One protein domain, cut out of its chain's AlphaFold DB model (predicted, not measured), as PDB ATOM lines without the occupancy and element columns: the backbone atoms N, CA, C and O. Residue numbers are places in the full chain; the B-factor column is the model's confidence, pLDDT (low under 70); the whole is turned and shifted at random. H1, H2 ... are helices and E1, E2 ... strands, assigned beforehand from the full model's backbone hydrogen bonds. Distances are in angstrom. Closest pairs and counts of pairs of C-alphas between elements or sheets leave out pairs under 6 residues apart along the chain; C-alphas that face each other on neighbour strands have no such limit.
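What this domain is: This is residues 58 to 177 of the 177 residues of an uncharacterized protein of Pseudomonas oceani (UniProt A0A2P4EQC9). One long, strongly twisted sheet of nine strands curls round the short helix H1, with the parallel strands E1 and E9 side by side along its middle. Beyond E1 lie the short E3 and, further along, E2, E4 and E5; beyond E9 lie E8, E7 and E6, and H2 with the stretch after it leads the chain from E5 over to E6. The printed part has 120 residues, with nine named strands and two named helices in the order E1 E2 E3 H1 E4 E5 H2 E6 E7 E8 E9. The sheet is mixed and branched at E1, and the class is mostly strand. The whole is compact by its radius of gyration of the C-alphas, 15.4 A, yet elongated in outline, spanning 52 by 29 by 28 A.

How they stand to each other: E1, residues 61 to 73, has three neighbours and bends by 103 degrees at residue 64. On one side of it are E2, residues 76 to 79, beside residues 69 to 73, and E3, residues 84 to 87, beside residues 63 to 67. E1 and E2 form an antiparallel hairpin, with N 71 and O 78 within hydrogen-bond range at 2.9 A. E1 and E3 are antiparallel, with N 67 and O 84 at 2.8 A. E2 and E3 are apart. H1, residues 88 to 93, is on the sheet, which curls round it; the closest C-alphas of H1 and E1 are those of Ala 88 and Ala 63, 5.3 A apart. E4, residues 95 to 103, is antiparallel to E2, with N 100 and O 79 at 2.7 A. E4 pairs with E2 over residues 100 to 103 and with E5, residues 115 to 120, over residues 95 to 100, a staggered pairing. E4 and E5 form a hairpin, with N 99 and O 116 at 2.8 A. H2, residues 122 to 125, only just touches H1, with 3 pairs of C-alphas within 8 A, the closest those of Val 91 and Leu 122 at 6.2 A. H2 is not on the sheet, but only just, with 4 pairs of C-alphas within 10 A. E6, residues 132 to 136, E7, residues 143 to 148, E8, residues 154 to 161, and E9, residues 166 to 176, form a meander, each strand the antiparallel neighbour of the one before. Within hydrogen-bond range are N 135 and O 145 across the pair E6 and E7, at 2.9 A, N 146 and O 155 across the pair E7 and E8, at 2.8 A, and N 156 and O 172 across the pair E8 and E9, at 2.8 A. E9 bends by 57 degrees at residue 169 and is parallel to E1, on the other side of it from E2 and E3, with N 171 and O 66 at 2.8 A. E5 and E6, two of the edge strands, are apart. H1 has 1 of 2 O i to N i+4 pairs within hydrogen-bond range and 3 of 3 O i to N i+3 pairs; H2 is too short for the former.

Where its parts are: E1 begins at C-alpha 61, (-38.683, 11.303, 49.638), and runs 29.4 A. E4 is 25.7 A long and ends at C-alpha 103, (-58.173, 22.294, 25.056). E8 measures 23.0 A. E9 measures 28.3 A and ends at C-alpha 176, (-43.877, 26.481, 30.631).

The domain as a whole: The two C-alphas farthest apart, those of Ala 107 and Asp 164, are 52.8 A from each other. The printed part has no cut and ends at the chain's last residue, Gln 177. The link from E4 to E5, 11 residues, is long. Mean pLDDT of the printed part is 88.9; residues 105 to 106, 110 to 111 and 177 are under 70.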
ATOM      1  N   ALA A  58     -34.119   9.406  46.258       96.81
ATOM      2  CA  ALA A  58     -35.234   8.618  46.795       96.81
ATOM      3  C   ALA A  58     -35.264   8.494  48.334       96.81
ATOM      4  O   ALA A  58     -36.339   8.348  48.908       96.81
ATOM      5  N   ASP A  59     -34.126   8.562  49.025       96.50
ATOM      6  CA  ASP A  59     -34.041   8.578  50.496       96.50
ATOM      7  C   ASP A  59     -34.499   9.906  51.125       96.50
ATOM      8  O   ASP A  59     -34.803   9.943  52.315       96.50
ATOM      9  N   LEU A  60     -34.585  10.981  50.338       97.62
ATOM     10  CA  LEU A  60     -35.123  12.286  50.740       97.62
ATOM     11  C   LEU A  60     -36.630  12.410  50.463       97.62
ATOM     12  O   LEU A  60     -37.226  13.462  50.698       97.62
ATOM     13  N   LEU A  61     -37.257  11.359  49.935       97.62
ATOM     14  CA  LEU A  61     -38.683  11.303  49.638       97.62
ATOM     15  C   LEU A  61     -39.407  10.441  50.669       97.62
ATOM     16  O   LEU A  61     -38.875   9.486  51.231       97.62
ATOM     17  N   THR A  62     -40.690  10.727  50.866       97.00
ATOM     18  CA  THR A  62     -41.569   9.768  51.537       97.00
ATOM     19  C   THR A  62     -41.690   8.488  50.716       97.00
ATOM     20  O   THR A  62     -41.638   8.514  49.488       97.00
ATOM     21  N   ALA A  63     -41.932   7.356  51.388       95.06
ATOM     22  CA  ALA A  63     -42.033   6.051  50.729       95.06
ATOM     23  C   ALA A  63     -43.034   6.027  49.555       95.06
ATOM     24  O   ALA A  63     -42.821   5.287  48.598       95.06
ATOM     25  N   ASN A  64     -44.098   6.838  49.630       94.81
ATOM     26  CA  ASN A  64     -45.083   7.036  48.569       94.81
ATOM     27  C   ASN A  64     -45.190   8.526  48.220       94.81
ATOM     28  O   ASN A  64     -46.055   9.228  48.751       94.81
ATOM     29  N   VAL A  65     -44.329   8.988  47.318       96.75
ATOM     30  CA  VAL A  65     -44.369  10.354  46.797       96.75
ATOM     31  C   VAL A  65     -45.540  10.512  45.826       96.75
ATOM     32  O   VAL A  65     -45.948   9.566  45.144       96.75
ATOM     33  N   THR A  66     -46.098  11.714  45.754       97.62
ATOM     34  CA  THR A  66     -47.063  12.079  44.712       97.62
ATOM     35  C   THR A  66     -46.385  12.870  43.601       97.62
ATOM     36  O   THR A  66     -45.543  13.717  43.872       97.62
ATOM     37  N   PHE A  67     -46.750  12.593  42.355       97.38
ATOM     38  CA  PHE A  67     -46.206  13.255  41.177       97.38
ATOM     39  C   PHE A  67     -47.312  13.876  40.324       97.38
ATOM     40  O   PHE A  67     -48.306  13.206  40.027       97.38
ATOM     41  N   SER A  68     -47.110  15.116  39.889       95.88
ATOM     42  CA  SER A  68     -47.964  15.794  38.913       95.88
ATOM     43  C   SER A  68     -47.128  16.361  37.767       95.88
ATOM     44  O   SER A  68     -46.004  16.813  37.968       95.88
ATOM     45  N   TYR A  69     -47.697  16.368  36.566       94.19
ATOM     46  CA  TYR A  69     -47.103  16.997  35.386       94.19
ATOM     47  C   TYR A  69     -47.993  18.138  34.903       94.19
ATOM     48  O   TYR A  69     -49.221  17.993  34.913       94.19
ATOM     49  N   TYR A  70     -47.376  19.228  34.454       92.31
ATOM     50  CA  TYR A  70     -48.044  20.391  33.883       92.31
ATOM     51  C   TYR A  70     -47.213  20.969  32.723       92.31
ATOM     52  O   TYR A  70     -46.188  21.606  32.943       92.31
ATOM     53  N   ASP A  71     -47.673  20.799  31.487       90.44
ATOM     54  CA  ASP A  71     -47.207  21.554  30.311       90.44
ATOM     55  C   ASP A  71     -48.315  22.527  29.919       90.44
ATOM     56  O   ASP A  71     -49.410  22.122  29.510       90.44
ATOM     57  N   ASN A  72     -48.037  23.814  30.120       81.94
ATOM     58  CA  ASN A  72     -48.971  24.894  29.846       81.94
ATOM     59  C   ASN A  72     -48.590  25.580  28.534       81.94
ATOM     60  O   ASN A  72     -47.857  26.572  28.509       81.94
ATOM     61  N   ASN A  73     -49.112  25.045  27.435       78.56
ATOM     62  CA  ASN A  73     -49.002  25.637  26.114       78.56
ATOM     63  C   ASN A  73     -50.255  26.490  25.823       78.56
ATOM     64  O   ASN A  73     -51.369  26.069  26.136       78.56
ATOM     65  N   PRO A  74     -50.129  27.660  25.166       77.56
ATOM     66  CA  PRO A  74     -51.273  28.507  24.810       77.56
ATOM     67  C   PRO A  74     -52.426  27.768  24.119       77.56
ATOM     68  O   PRO A  74     -53.589  28.135  24.277       77.56
ATOM     69  N   CYS A  75     -52.118  26.717  23.359       78.50
ATOM     70  CA  CYS A  75     -53.110  25.901  22.674       78.50
ATOM     71  C   CYS A  75     -53.594  24.682  23.456       78.50
ATOM     72  O   CYS A  75     -54.678  24.169  23.170       78.50
ATOM     73  N   ARG A  76     -52.803  24.191  24.412       78.19
ATOM     74  CA  ARG A  76     -53.083  22.941  25.114       78.19
ATOM     75  C   ARG A  76     -52.515  22.936  26.519       78.19
ATOM     76  O   ARG A  76     -51.363  23.294  26.728       78.19
ATOM     77  N   LEU A  77     -53.296  22.422  27.451       84.56
ATOM     78  CA  LEU A  77     -52.776  21.982  28.733       84.56
ATOM     79  C   LEU A  77     -52.575  20.471  28.664       84.56
ATOM     80  O   LEU A  77     -53.509  19.740  28.337       84.56
ATOM     81  N   ILE A  78     -51.362  20.005  28.956       87.75
ATOM     82  CA  ILE A  78     -51.103  18.586  29.205       87.75
ATOM     83  C   ILE A  78     -50.829  18.429  30.692       87.75
ATOM     84  O   ILE A  78     -49.909  19.040  31.235       87.75
ATOM     85  N   THR A  79     -51.625  17.608  31.366       90.44
ATOM     86  CA  THR A  79     -51.480  17.389  32.805       90.44
ATOM     87  C   THR A  79     -51.851  15.973  33.200       90.44
ATOM     88  O   THR A  79     -52.664  15.338  32.545       90.44
ATOM     89  N   THR A  80     -51.313  15.456  34.304       87.75
ATOM     90  CA  THR A  80     -51.802  14.185  34.870       87.75
ATOM     91  C   THR A  80     -53.251  14.273  35.372       87.75
ATOM     92  O   THR A  80     -53.833  13.240  35.696       87.75
ATOM     93  N   SER A  81     -53.841  15.477  35.471       79.75
ATOM     94  CA  SER A  81     -55.182  15.805  36.008       79.75
ATOM     95  C   SER A  81     -55.405  15.433  37.484       79.75
ATOM     96  O   SER A  81     -56.175  16.086  38.188       79.75
ATOM     97  N   LYS A  82     -54.732  14.393  37.983       85.56
ATOM     98  CA  LYS A  82     -54.644  13.973  39.381       85.56
ATOM     99  C   LYS A  82     -53.191  13.603  39.708       85.56
ATOM    100  O   LYS A  82     -52.491  13.075  38.841       85.56
ATOM    101  N   PRO A  83     -52.731  13.820  40.951       87.88
ATOM    102  CA  PRO A  83     -51.410  13.363  41.363       87.88
ATOM    103  C   PRO A  83     -51.309  11.832  41.315       87.88
ATOM    104  O   PRO A  83     -52.172  11.121  41.838       87.88
ATOM    105  N   THR A  84     -50.234  11.322  40.722       92.81
ATOM    106  CA  THR A  84     -49.914   9.891  40.665       92.81
ATOM    107  C   THR A  84     -49.075   9.507  41.877       92.81
ATOM    108  O   THR A  84     -48.080  10.161  42.167       92.81
ATOM    109  N   ARG A  85     -49.450   8.448  42.603       96.12
ATOM    110  CA  ARG A  85     -48.630   7.920  43.705       96.12
ATOM    111  C   ARG A  85     -47.580   6.962  43.170       96.12
ATOM    112  O   ARG A  85     -47.918   6.048  42.422       96.12
ATOM    113  N   LEU A  86     -46.339   7.152  43.595       95.69
ATOM    114  CA  LEU A  86     -45.192   6.380  43.138       95.69
ATOM    115  C   LEU A  86     -44.308   6.005  44.334       95.69
ATOM    116  O   LEU A  86     -44.221   6.776  45.295       95.69
ATOM    117  N   PRO A  87     -43.636   4.843  44.299       97.12
ATOM    118  CA  PRO A  87     -42.604   4.549  45.280       97.12
ATOM    119  C   PRO A  87     -41.428   5.513  45.088       97.12
ATOM    120  O   PRO A  87     -41.068   5.814  43.952       97.12
ATOM    121  N   ALA A  88     -40.791   5.954  46.176       96.44
ATOM    122  CA  ALA A  88     -39.668   6.899  46.113       96.44
ATOM    123  C   ALA A  88     -38.564   6.473  45.126       96.44
ATOM    124  O   ALA A  88     -38.106   7.274  44.318       96.44
ATOM    125  N   ALA A  89     -38.211   5.182  45.122       96.50
ATOM    126  CA  ALA A  89     -37.196   4.620  44.230       96.50
ATOM    127  C   ALA A  89     -37.511   4.808  42.733       96.50
ATOM    128  O   ALA A  89     -36.588   4.860  41.922       96.50
ATOM    129  N   ALA A  90     -38.792   4.932  42.359       96.56
ATOM    130  CA  ALA A  90     -39.173   5.176  40.972       96.56
ATOM    131  C   ALA A  90     -38.686   6.540  40.469       96.56
ATOM    132  O   ALA A  90     -38.433   6.681  39.279       96.56
ATOM    133  N   VAL A  91     -38.525   7.535  41.348       95.50
ATOM    134  CA  VAL A  91     -38.057   8.873  40.959       95.50
ATOM    135  C   VAL A  91     -36.628   8.831  40.412       95.50
ATOM    136  O   VAL A  91     -36.357   9.464  39.392       95.50
ATOM    137  N   ASP A  92     -35.764   8.006  41.012       95.06
ATOM    138  CA  ASP A  92     -34.383   7.812  40.554       95.06
ATOM    139  C   ASP A  92     -34.300   6.865  39.342       95.06
ATOM    140  O   ASP A  92     -33.511   7.082  38.422       95.06
ATOM    141  N   SER A  93     -35.122   5.806  39.302       95.06
ATOM    142  CA  SER A  93     -35.090   4.826  38.200       95.06
ATOM    143  C   SER A  93     -35.872   5.254  36.952       95.06
ATOM    144  O   SER A  93     -35.687   4.686  35.876       95.06
ATOM    145  N   GLY A  94     -36.752   6.242  37.089       95.75
ATOM    146  CA  GLY A  94     -37.744   6.637  36.098       95.75
ATOM    147  C   GLY A  94     -39.050   5.841  36.184       95.75
ATOM    148  O   GLY A  94     -39.111   4.732  36.724       95.75
ATOM    149  N   PHE A  95     -40.111   6.433  35.641       95.88
ATOM    150  CA  PHE A  95     -41.471   5.895  35.624       95.88
ATOM    151  C   PHE A  95     -42.271   6.455  34.444       95.88
ATOM    152  O   PHE A  95     -41.865   7.423  33.803       95.88
ATOM    153  N   THR A  96     -43.432   5.862  34.167       95.38
ATOM    154  CA  THR A  96     -44.367   6.364  33.153       95.38
ATOM    155  C   THR A  96     -45.673   6.778  33.819       95.38
ATOM    156  O   THR A  96     -46.203   6.040  34.650       95.38
ATOM    157  N   VAL A  97     -46.200   7.940  33.442       93.25
ATOM    158  CA  VAL A  97     -47.518   8.432  33.868       93.25
ATOM    159  C   VAL A  97     -48.419   8.666  32.669       93.25
ATOM    160  O   VAL A  97     -47.955   9.047  31.596       93.25
ATOM    161  N   ALA A  98     -49.715   8.453  32.869       91.38
ATOM    162  CA  ALA A  98     -50.727   8.925  31.941       91.38
ATOM    163  C   ALA A  98     -50.954  10.424  32.177       91.38
ATOM    164  O   ALA A  98     -51.154  10.860  33.312       91.38
ATOM    165  N   ALA A  99     -50.913  11.201  31.102       90.25
ATOM    166  CA  ALA A  99     -51.294  12.600  31.079       90.25
ATOM    167  C   ALA A  99     -52.455  12.801  30.109       90.25
ATOM    168  O   ALA A  99     -52.555  12.139  29.077       90.25
ATOM    169  N   HIS A 100     -53.329  13.730  30.449       87.44
ATOM    170  CA  HIS A 100     -54.497  14.098  29.684       87.44
ATOM    171  C   HIS A 100     -54.283  15.435  29.005       87.44
ATOM    172  O   HIS A 100     -53.575  16.316  29.498       87.44
ATOM    173  N   PHE A 101     -54.939  15.563  27.865       82.00
ATOM    174  CA  PHE A 101     -54.999  16.791  27.115       82.00
ATOM    175  C   PHE A 101     -56.284  17.562  27.423       82.00
ATOM    176  O   PHE A 101     -57.385  17.013  27.343       82.00
ATOM    177  N   GLU A 102     -56.145  18.859  27.682       79.12
ATOM    178  CA  GLU A 102     -57.255  19.794  27.838       79.12
ATOM    179  C   GLU A 102     -57.108  20.956  26.838       79.12
ATOM    180  O   GLU A 102     -56.088  21.657  26.807       79.12
ATOM    181  N   LEU A 103     -58.132  21.164  25.993       72.06
ATOM    182  CA  LEU A 103     -58.173  22.294  25.056       72.06
ATOM    183  C   LEU A 103     -58.330  23.601  25.824       72.06
ATOM    184  O   LEU A 103     -59.358  23.833  26.455       72.06
ATOM    185  N   GLN A 104     -57.346  24.483  25.685       70.81
ATOM    186  CA  GLN A 104     -57.406  25.838  26.236       70.81
ATOM    187  C   GLN A 104     -58.144  26.802  25.289       70.81
ATOM    188  O   GLN A 104     -58.818  27.725  25.743       70.81
ATOM    189  N   HIS A 105     -58.071  26.582  23.967       69.81
ATOM    190  CA  HIS A 105     -58.653  27.477  22.962       69.81
ATOM    191  C   HIS A 105     -59.326  26.723  21.809       69.81
ATOM    192  O   HIS A 105     -58.755  25.808  21.224       69.81
ATOM    193  N   ALA A 106     -60.519  27.182  21.412       63.69
ATOM    194  CA  ALA A 106     -61.325  26.580  20.341       63.69
ATOM    195  C   ALA A 106     -60.687  26.659  18.937       63.69
ATOM    196  O   ALA A 106     -61.125  25.959  18.029       63.69
ATOM    197  N   ALA A 107     -59.681  27.521  18.752       72.31
ATOM    198  CA  ALA A 107     -58.935  27.648  17.501       72.31
ATOM    199  C   ALA A 107     -57.800  26.616  17.361       72.31
ATOM    200  O   ALA A 107     -57.197  26.527  16.295       72.31
ATOM    201  N   CYS A 108     -57.488  25.871  18.422       75.94
ATOM    202  CA  CYS A 108     -56.425  24.877  18.412       75.94
ATOM    203  C   CYS A 108     -56.987  23.506  18.021       75.94
ATOM    204  O   CYS A 108     -58.103  23.145  18.400       75.94
ATOM    205  N   GLU A 109     -56.217  22.751  17.240       73.12
ATOM    206  CA  GLU A 109     -56.623  21.423  16.788       73.12
ATOM    207  C   GLU A 109     -56.783  20.467  17.976       73.12
ATOM    208  O   GLU A 109     -55.959  20.428  18.893       73.12
ATOM    209  N   SER A 110     -57.868  19.693  17.955       68.81
ATOM    210  CA  SER A 110     -58.084  18.638  18.938       68.81
ATOM    211  C   SER A 110     -57.178  17.452  18.595       68.81
ATOM    212  O   SER A 110     -57.185  17.008  17.446       68.81
ATOM    213  N   PRO A 111     -56.392  16.934  19.546       69.25
ATOM    214  CA  PRO A 111     -55.547  15.785  19.311       69.25
ATOM    215  C   PRO A 111     -56.419  14.554  19.127       69.25
ATOM    216  O   PRO A 111     -57.435  14.371  19.798       69.25
ATOM    217  N   GLU A 112     -55.971  13.676  18.239       70.50
ATOM    218  CA  GLU A 112     -56.655  12.416  17.956       70.50
ATOM    219  C   GLU A 112     -56.668  11.476  19.174       70.50
ATOM    220  O   GLU A 112     -57.579  10.662  19.325       70.50
ATOM    221  N   THR A 113     -55.682  11.609  20.069       73.00
ATOM    222  CA  THR A 113     -55.569  10.847  21.316       73.00
ATOM    223  C   THR A 113     -55.681  11.771  22.533       73.00
ATOM    224  O   THR A 113     -54.828  12.644  22.707       73.00
ATOM    225  N   PRO A 114     -56.683  11.578  23.411       73.88
ATOM    226  CA  PRO A 114     -56.884  12.430  24.587       73.88
ATOM    227  C   PRO A 114     -55.914  12.124  25.739       73.88
ATOM    228  O   PRO A 114     -55.860  12.877  26.711       73.88
ATOM    229  N   GLU A 115     -55.172  11.019  25.645       83.19
ATOM    230  CA  GLU A 115     -54.222  10.549  26.649       83.19
ATOM    231  C   GLU A 115     -52.841  10.348  26.019       83.19
ATOM    232  O   GLU A 115     -52.717   9.864  24.891       83.19
ATOM    233  N   LEU A 116     -51.808  10.723  26.766       87.19
ATOM    234  CA  LEU A 116     -50.403  10.609  26.409       87.19
ATOM    235  C   LEU A 116     -49.659   9.907  27.544       87.19
ATOM    236  O   LEU A 116     -49.760  10.307  28.702       87.19
ATOM    237  N   MET A 117     -48.863   8.894  27.210       91.56
ATOM    238  CA  MET A 117     -47.960   8.269  28.176       91.56
ATOM    239  C   MET A 117     -46.638   9.033  28.199       91.56
ATOM    240  O   MET A 117     -45.912   9.058  27.205       91.56
ATOM    241  N   LEU A 118     -46.327   9.649  29.335       90.00
ATOM    242  CA  LEU A 118     -45.096  10.400  29.553       90.00
ATOM    243  C   LEU A 118     -44.133   9.572  30.390       90.00
ATOM    244  O   LEU A 118     -44.464   9.160  31.500       90.00
ATOM    245  N   THR A 119     -42.928   9.356  29.873       92.50
ATOM    246  CA  THR A 119     -41.831   8.790  30.660       92.50
ATOM    247  C   THR A 119     -41.085   9.921  31.345       92.50
ATOM    248  O   THR A 119     -40.577  10.825  30.686       92.50
ATOM    249  N   PHE A 120     -41.012   9.853  32.667       92.31
ATOM    250  CA  PHE A 120     -40.282  10.790  33.498       92.31
ATOM    251  C   PHE A 120     -39.076  10.083  34.109       92.31
ATOM    252  O   PHE A 120     -39.200   9.007  34.693       92.31
ATOM    253  N   ASN A 121     -37.908  10.700  33.996       92.00
ATOM    254  CA  ASN A 121     -36.718  10.319  34.739       92.00
ATOM    255  C   ASN A 121     -36.065  11.614  35.218       92.00
ATOM    256  O   ASN A 121     -35.669  12.439  34.395       92.00
ATOM    257  N   LEU A 122     -36.000  11.800  36.538       93.00
ATOM    258  CA  LEU A 122     -35.588  13.068  37.133       93.00
ATOM    259  C   LEU A 122     -34.166  13.455  36.711       93.00
ATOM    260  O   LEU A 122     -33.925  14.586  36.307       93.00
ATOM    261  N   HIS A 123     -33.235  12.500  36.736       90.06
ATOM    262  CA  HIS A 123     -31.840  12.761  36.383       90.06
ATOM    263  C   HIS A 123     -31.675  13.067  34.893       90.06
ATOM    264  O   HIS A 123     -30.897  13.942  34.534       90.06
ATOM    265  N   GLN A 124     -32.413  12.379  34.016       89.94
ATOM    266  CA  GLN A 124     -32.391  12.672  32.580       89.94
ATOM    267  C   GLN A 124     -33.013  14.032  32.270       89.94
ATOM    268  O   GLN A 124     -32.477  14.760  31.439       89.94
ATOM    269  N   LEU A 125     -34.114  14.380  32.941       88.62
ATOM    270  CA  LEU A 125     -34.775  15.673  32.781       88.62
ATOM    271  C   LEU A 125     -33.851  16.832  33.160       88.62
ATOM    272  O   LEU A 125     -33.838  17.857  32.485       88.62
ATOM    273  N   LEU A 126     -33.097  16.659  34.245       89.50
ATOM    274  CA  LEU A 126     -32.210  17.677  34.794       89.50
ATOM    275  C   LEU A 126     -30.780  17.595  34.246       89.50
ATOM    276  O   LEU A 126     -29.934  18.390  34.647       89.50
ATOM    277  N   ALA A 127     -30.487  16.669  33.326       87.38
ATOM    278  CA  ALA A 127     -29.129  16.434  32.832       87.38
ATOM    279  C   ALA A 127     -28.504  17.676  32.172       87.38
ATOM    280  O   ALA A 127     -27.284  17.829  32.174       87.38
ATOM    281  N   ASP A 128     -29.328  18.564  31.609       83.75
ATOM    282  CA  ASP A 128     -28.911  19.838  31.023       83.75
ATOM    283  C   ASP A 128     -29.192  21.050  31.930       83.75
ATOM    284  O   ASP A 128     -28.958  22.191  31.519       83.75
ATOM    285  N   TRP A 129     -29.661  20.848  33.167       89.06
ATOM    286  CA  TRP A 129     -29.906  21.917  34.137       89.06
ATOM    287  C   TRP A 129     -28.629  22.208  34.930       89.06
ATOM    288  O   TRP A 129     -28.470  21.820  36.081       89.06
ATOM    289  N   THR A 130     -27.692  22.909  34.296       77.81
ATOM    290  CA  THR A 130     -26.557  23.536  34.988       77.81
ATOM    291  C   THR A 130     -27.051  24.675  35.887       77.81
ATOM    292  O   THR A 130     -27.956  25.401  35.494       77.81
ATOM    293  N   ASP A 131     -26.471  24.846  37.075       86.25
ATOM    294  CA  ASP A 131     -26.780  25.977  37.973       86.25
ATOM    295  C   ASP A 131     -28.192  25.950  38.591       86.25
ATOM    296  O   ASP A 131     -28.907  26.950  38.645       86.25
ATOM    297  N   LEU A 132     -28.591  24.774  39.090       92.25
ATOM    298  CA  LEU A 132     -29.817  24.609  39.873       92.25
ATOM    299  C   LEU A 132     -29.801  25.449  41.155       92.25
ATOM    300  O   LEU A 132     -28.845  25.371  41.933       92.25
ATOM    301  N   TYR A 133     -30.898  26.150  41.424       92.38
ATOM    302  CA  TYR A 133     -31.165  26.813  42.702       92.38
ATOM    303  C   TYR A 133     -32.607  26.562  43.148       92.38
ATOM    304  O   TYR A 133     -33.448  26.143  42.349       92.38
ATOM    305  N   SER A 134     -32.882  26.792  44.432       94.56
ATOM    306  CA  SER A 134     -34.219  26.665  45.006       94.56
ATOM    307  C   SER A 134     -34.729  27.978  45.587       94.56
ATOM    308  O   SER A 134     -33.955  28.814  46.054       94.56
ATOM    309  N   THR A 135     -36.046  28.164  45.544       94.25
ATOM    310  CA  THR A 135     -36.756  29.309  46.126       94.25
ATOM    311  C   THR A 135     -37.895  28.810  46.996       94.25
ATOM    312  O   THR A 135     -38.574  27.853  46.632       94.25
ATOM    313  N   ALA A 136     -38.102  29.431  48.156       94.12
ATOM    314  CA  ALA A 136     -39.292  29.180  48.964       94.12
ATOM    315  C   ALA A 136     -40.512  29.832  48.299       94.12
ATOM    316  O   ALA A 136     -40.438  30.977  47.854       94.12
ATOM    317  N   GLU A 137     -41.620  29.099  48.242       93.94
ATOM    318  CA  GLU A 137     -42.845  29.498  47.528       93.94
ATOM    319  C   GLU A 137     -43.991  29.863  48.478       93.94
ATOM    320  O   GLU A 137     -45.055  30.317  48.058       93.94
ATOM    321  N   ASP A 138     -43.777  29.682  49.779       88.38
ATOM    322  CA  ASP A 138     -44.695  30.092  50.828       88.38
ATOM    323  C   ASP A 138     -43.943  30.628  52.056       88.38
ATOM    324  O   ASP A 138     -42.727  30.493  52.193       88.38
ATOM    325  N   HIS A 139     -44.691  31.260  52.962       84.31
ATOM    326  CA  HIS A 139     -44.152  31.808  54.209       84.31
ATOM    327  C   HIS A 139     -43.794  30.735  55.250       84.31
ATOM    328  O   HIS A 139     -43.092  31.038  56.209       84.31
ATOM    329  N   ASN A 140     -44.281  29.503  55.081       85.31
ATOM    330  CA  ASN A 140     -44.067  28.406  56.025       85.31
ATOM    331  C   ASN A 140     -42.847  27.551  55.662       85.31
ATOM    332  O   ASN A 140     -42.483  26.665  56.432       85.31
ATOM    333  N   PHE A 141     -42.221  27.810  54.512       89.31
ATOM    334  CA  PHE A 141     -41.111  27.042  53.965       89.31
ATOM    335  C   PHE A 141     -41.454  25.549  53.817       89.31
ATOM    336  O   PHE A 141     -40.597  24.688  54.008       89.31
ATOM    337  N   ASP A 142     -42.709  25.230  53.488       93.50
ATOM    338  CA  ASP A 142     -43.158  23.851  53.238       93.50
ATOM    339  C   ASP A 142     -43.259  23.540  51.730       93.50
ATOM    340  O   ASP A 142     -43.351  22.373  51.330       93.50
ATOM    341  N   ALA A 143     -43.176  24.572  50.886       96.44
ATOM    342  CA  ALA A 143     -43.146  24.474  49.436       96.44
ATOM    343  C   ALA A 143     -41.955  25.226  48.825       96.44
ATOM    344  O   ALA A 143     -41.642  26.354  49.217       96.44
ATOM    345  N   PHE A 144     -41.319  24.608  47.829       97.50
ATOM    346  CA  PHE A 144     -40.146  25.154  47.153       97.50
ATOM    347  C   PHE A 144     -40.193  24.916  45.651       97.50
ATOM    348  O   PHE A 144     -40.544  23.822  45.213       97.50
ATOM    349  N   SER A 145     -39.730  25.881  44.868       96.69
ATOM    350  CA  SER A 145     -39.382  25.644  43.470       96.69
ATOM    351  C   SER A 145     -37.903  25.296  43.355       96.69
ATOM    352  O   SER A 145     -37.071  25.862  44.059       96.69
ATOM    353  N   VAL A 146     -37.563  24.387  42.446       96.19
ATOM    354  CA  VAL A 146     -36.199  24.131  41.974       96.19
ATOM    355  C   VAL A 146     -36.153  24.497  40.501       96.19
ATOM    356  O   VAL A 146     -36.899  23.939  39.692       96.19
ATOM    357  N   LEU A 147     -35.281  25.440  40.166       93.88
ATOM    358  CA  LEU A 147     -35.214  26.067  38.854       93.88
ATOM    359  C   LEU A 147     -33.793  26.004  38.303       93.88
ATOM    360  O   LEU A 147     -32.823  25.825  39.042       93.88
ATOM    361  N   LYS A 148     -33.683  26.220  36.994       88.38
ATOM    362  CA  LYS A 148     -32.424  26.526  36.316       88.38
ATOM    363  C   LYS A 148     -32.432  27.986  35.880       88.38
ATOM    364  O   LYS A 148     -33.439  28.467  35.363       88.38
ATOM    365  N   GLU A 149     -31.305  28.680  36.011       83.38
ATOM    366  CA  GLU A 149     -31.173  30.015  35.426       83.38
ATOM    367  C   GLU A 149     -31.463  29.986  33.912       83.38
ATOM    368  O   GLU A 149     -30.979  29.125  33.171       83.38
ATOM    369  N   GLY A 150     -32.302  30.921  33.455       81.38
ATOM    370  CA  GLY A 150     -32.654  31.073  32.043       81.38
ATOM    371  C   GLY A 150     -33.620  30.025  31.475       81.38
ATOM    372  O   GLY A 150     -33.859  30.058  30.268       81.38
ATOM    373  N   ARG A 151     -34.188  29.123  32.290       81.75
ATOM    374  CA  ARG A 151     -35.305  28.253  31.879       81.75
ATOM    375  C   ARG A 151     -36.618  28.698  32.505       81.75
ATOM    376  O   ARG A 151     -36.647  29.224  33.612       81.75
ATOM    377  N   SER A 152     -37.693  28.461  31.767       86.00
ATOM    378  CA  SER A 152     -39.067  28.560  32.248       86.00
ATOM    379  C   SER A 152     -39.447  27.338  33.085       86.00
ATOM    380  O   SER A 152     -40.176  27.481  34.057       86.00
ATOM    381  N   ASP A 153     -38.948  26.151  32.728       90.56
ATOM    382  CA  ASP A 153     -39.247  24.895  33.421       90.56
ATOM    383  C   ASP A 153     -38.769  24.888  34.880       90.56
ATOM    384  O   ASP A 153     -37.671  25.360  35.189       90.56
ATOM    385  N   TYR A 154     -39.561  24.284  35.769       93.94
ATOM    386  CA  TYR A 154     -39.209  24.123  37.182       93.94
ATOM    387  C   TYR A 154     -39.861  22.888  37.812       93.94
ATOM    388  O   TYR A 154     -40.872  22.362  37.336       93.94
ATOM    389  N   LEU A 155     -39.268  22.422  38.910       96.44
ATOM    390  CA  LEU A 155     -39.890  21.458  39.812       96.44
ATOM    391  C   LEU A 155     -40.488  22.207  40.992       96.44
ATOM    392  O   LEU A 155     -39.798  23.003  41.613       96.44
ATOM    393  N   PHE A 156     -41.730  21.914  41.341       97.06
ATOM    394  CA  PHE A 156     -42.353  22.390  42.565       97.06
ATOM    395  C   PHE A 156     -42.418  21.242  43.572       97.06
ATOM    396  O   PHE A 156     -42.966  20.173  43.293       97.06
ATOM    397  N   LEU A 157     -41.841  21.446  44.745       98.06
ATOM    398  CA  LEU A 157     -41.632  20.434  45.769       98.06
ATOM    399  C   LEU A 157     -42.431  20.798  47.013       98.06
ATOM    400  O   LEU A 157     -42.351  21.925  47.488       98.06
ATOM    401  N   HIS A 158     -43.165  19.832  47.562       97.94
ATOM    402  CA  HIS A 158     -43.790  19.958  48.884       97.94
ATOM    403  C   HIS A 158     -43.063  19.052  49.857       97.94
ATOM    404  O   HIS A 158     -42.891  17.858  49.579       97.94
ATOM    405  N   ILE A 159     -42.692  19.589  51.012       97.75
ATOM    406  CA  ILE A 159     -42.021  18.845  52.073       97.75
ATOM    407  C   ILE A 159     -42.942  18.665  53.277       97.75
ATOM    408  O   ILE A 159     -43.907  19.399  53.466       97.75
ATOM    409  N   ALA A 160     -42.668  17.651  54.088       95.31
ATOM    410  CA  ALA A 160     -43.338  17.452  55.365       95.31
ATOM    411  C   ALA A 160     -42.343  16.953  56.416       95.31
ATOM    412  O   ALA A 160     -41.370  16.280  56.055       95.31
ATOM    413  N   PRO A 161     -42.580  17.254  57.703       93.50
ATOM    414  CA  PRO A 161     -41.729  16.766  58.775       93.50
ATOM    415  C   PRO A 161     -41.818  15.240  58.910       93.50
ATOM    416  O   PRO A 161     -42.892  14.636  58.835       93.50
ATOM    417  N   LEU A 162     -40.666  14.631  59.162       88.75
ATOM    418  CA  LEU A 162     -40.479  13.286  59.690       88.75
ATOM    419  C   LEU A 162     -40.030  13.377  61.157       88.75
ATOM    420  O   LEU A 162     -39.871  14.464  61.703       88.75
ATOM    421  N   ALA A 163     -39.843  12.227  61.816       84.00
ATOM    422  CA  ALA A 163     -39.466  12.185  63.232       84.00
ATOM    423  C   ALA A 163     -38.172  12.967  63.541       84.00
ATOM    424  O   ALA A 163     -38.119  13.639  64.567       84.00
ATOM    425  N   ASP A 164     -37.182  12.910  62.641       84.50
ATOM    426  CA  ASP A 164     -35.842  13.485  62.843       84.50
ATOM    427  C   ASP A 164     -35.345  14.355  61.663       84.50
ATOM    428  O   ASP A 164     -34.215  14.839  61.691       84.50
ATOM    429  N   ASP A 165     -36.144  14.537  60.605       91.25
ATOM    430  CA  ASP A 165     -35.773  15.299  59.396       91.25
ATOM    431  C   ASP A 165     -37.050  15.728  58.640       91.25
ATOM    432  O   ASP A 165     -38.147  15.685  59.195       91.25
ATOM    433  N   TYR A 166     -36.938  16.102  57.371       96.06
ATOM    434  CA  TYR A 166     -38.039  16.316  56.437       96.06
ATOM    435  C   TYR A 166     -37.967  15.317  55.283       96.06
ATOM    436  O   TYR A 166     -36.961  14.638  55.074       96.06
ATOM    437  N   ALA A 167     -39.049  15.225  54.519       97.69
ATOM    438  CA  ALA A 167     -39.054  14.509  53.254       97.69
ATOM    439  C   ALA A 167     -39.963  15.178  52.230       97.69
ATOM    440  O   ALA A 167     -40.987  15.770  52.573       97.69
ATOM    441  N   VAL A 168     -39.623  15.006  50.954       98.31
ATOM    442  CA  VAL A 168     -40.486  15.394  49.841       98.31
ATOM    443  C   VAL A 168     -41.696  14.457  49.788       98.31
ATOM    444  O   VAL A 168     -41.584  13.228  49.724       98.31
ATOM    445  N   THR A 169     -42.885  15.048  49.812       97.88
ATOM    446  CA  THR A 169     -44.178  14.348  49.738       97.88
ATOM    447  C   THR A 169     -44.823  14.466  48.363       97.88
ATOM    448  O   THR A 169     -45.573  13.580  47.937       97.88
ATOM    449  N   ARG A 170     -44.515  15.549  47.645       97.81
ATOM    450  CA  ARG A 170     -45.044  15.840  46.318       97.81
ATOM    451  C   ARG A 170     -43.984  16.484  45.443       97.81
ATOM    452  O   ARG A 170     -43.273  17.375  45.896       97.81
ATOM    453  N   ILE A 171     -43.937  16.036  44.197       97.56
ATOM    454  CA  ILE A 171     -43.147  16.614  43.117       97.56
ATOM    455  C   ILE A 171     -44.119  17.012  42.016       97.56
ATOM    456  O   ILE A 171     -44.924  16.202  41.562       97.56
ATOM    457  N   GLU A 172     -44.035  18.247  41.561       96.19
ATOM    458  CA  GLU A 172     -44.724  18.698  40.362       96.19
ATOM    459  C   GLU A 172     -43.688  19.165  39.363       96.19
ATOM    460  O   GLU A 172     -42.786  19.913  39.723       96.19
ATOM    461  N   TYR A 173     -43.805  18.730  38.116       95.12
ATOM    462  CA  TYR A 173     -42.985  19.272  37.046       95.12
ATOM    463  C   TYR A 173     -43.822  20.207  36.187       95.12
ATOM    464  O   TYR A 173     -44.836  19.790  35.621       95.12
ATOM    465  N   TYR A 174     -43.378  21.457  36.105       93.12
ATOM    466  CA  TYR A 174     -43.941  22.476  35.238       93.12
ATOM    467  C   TYR A 174     -42.989  22.706  34.068       93.12
ATOM    468  O   TYR A 174     -41.815  23.014  34.271       93.12
ATOM    469  N   ALA A 175     -43.511  22.585  32.850       87.94
ATOM    470  CA  ALA A 175     -42.816  22.886  31.604       87.94
ATOM    471  C   ALA A 175     -43.515  24.060  30.887       87.94
ATOM    472  O   ALA A 175     -44.350  23.824  30.008       87.94
ATOM    473  N   PRO A 176     -43.301  25.326  31.303       72.81
ATOM    474  CA  PRO A 176     -43.877  26.481  30.631       72.81
ATOM    475  C   PRO A 176     -43.108  26.816  29.349       72.81
ATOM    476  O   PRO A 176     -41.903  26.595  29.247       72.81
ATOM    477  N   GLN A 177     -43.820  27.386  28.379       60.34
ATOM    478  CA  GLN A 177     -43.265  27.803  27.082       60.34
ATOM    479  C   GLN A 177     -42.269  28.958  27.178       60.34
ATOM    480  O   GLN A 177     -42.487  29.856  28.024       60.34
TER     481      GLN A 177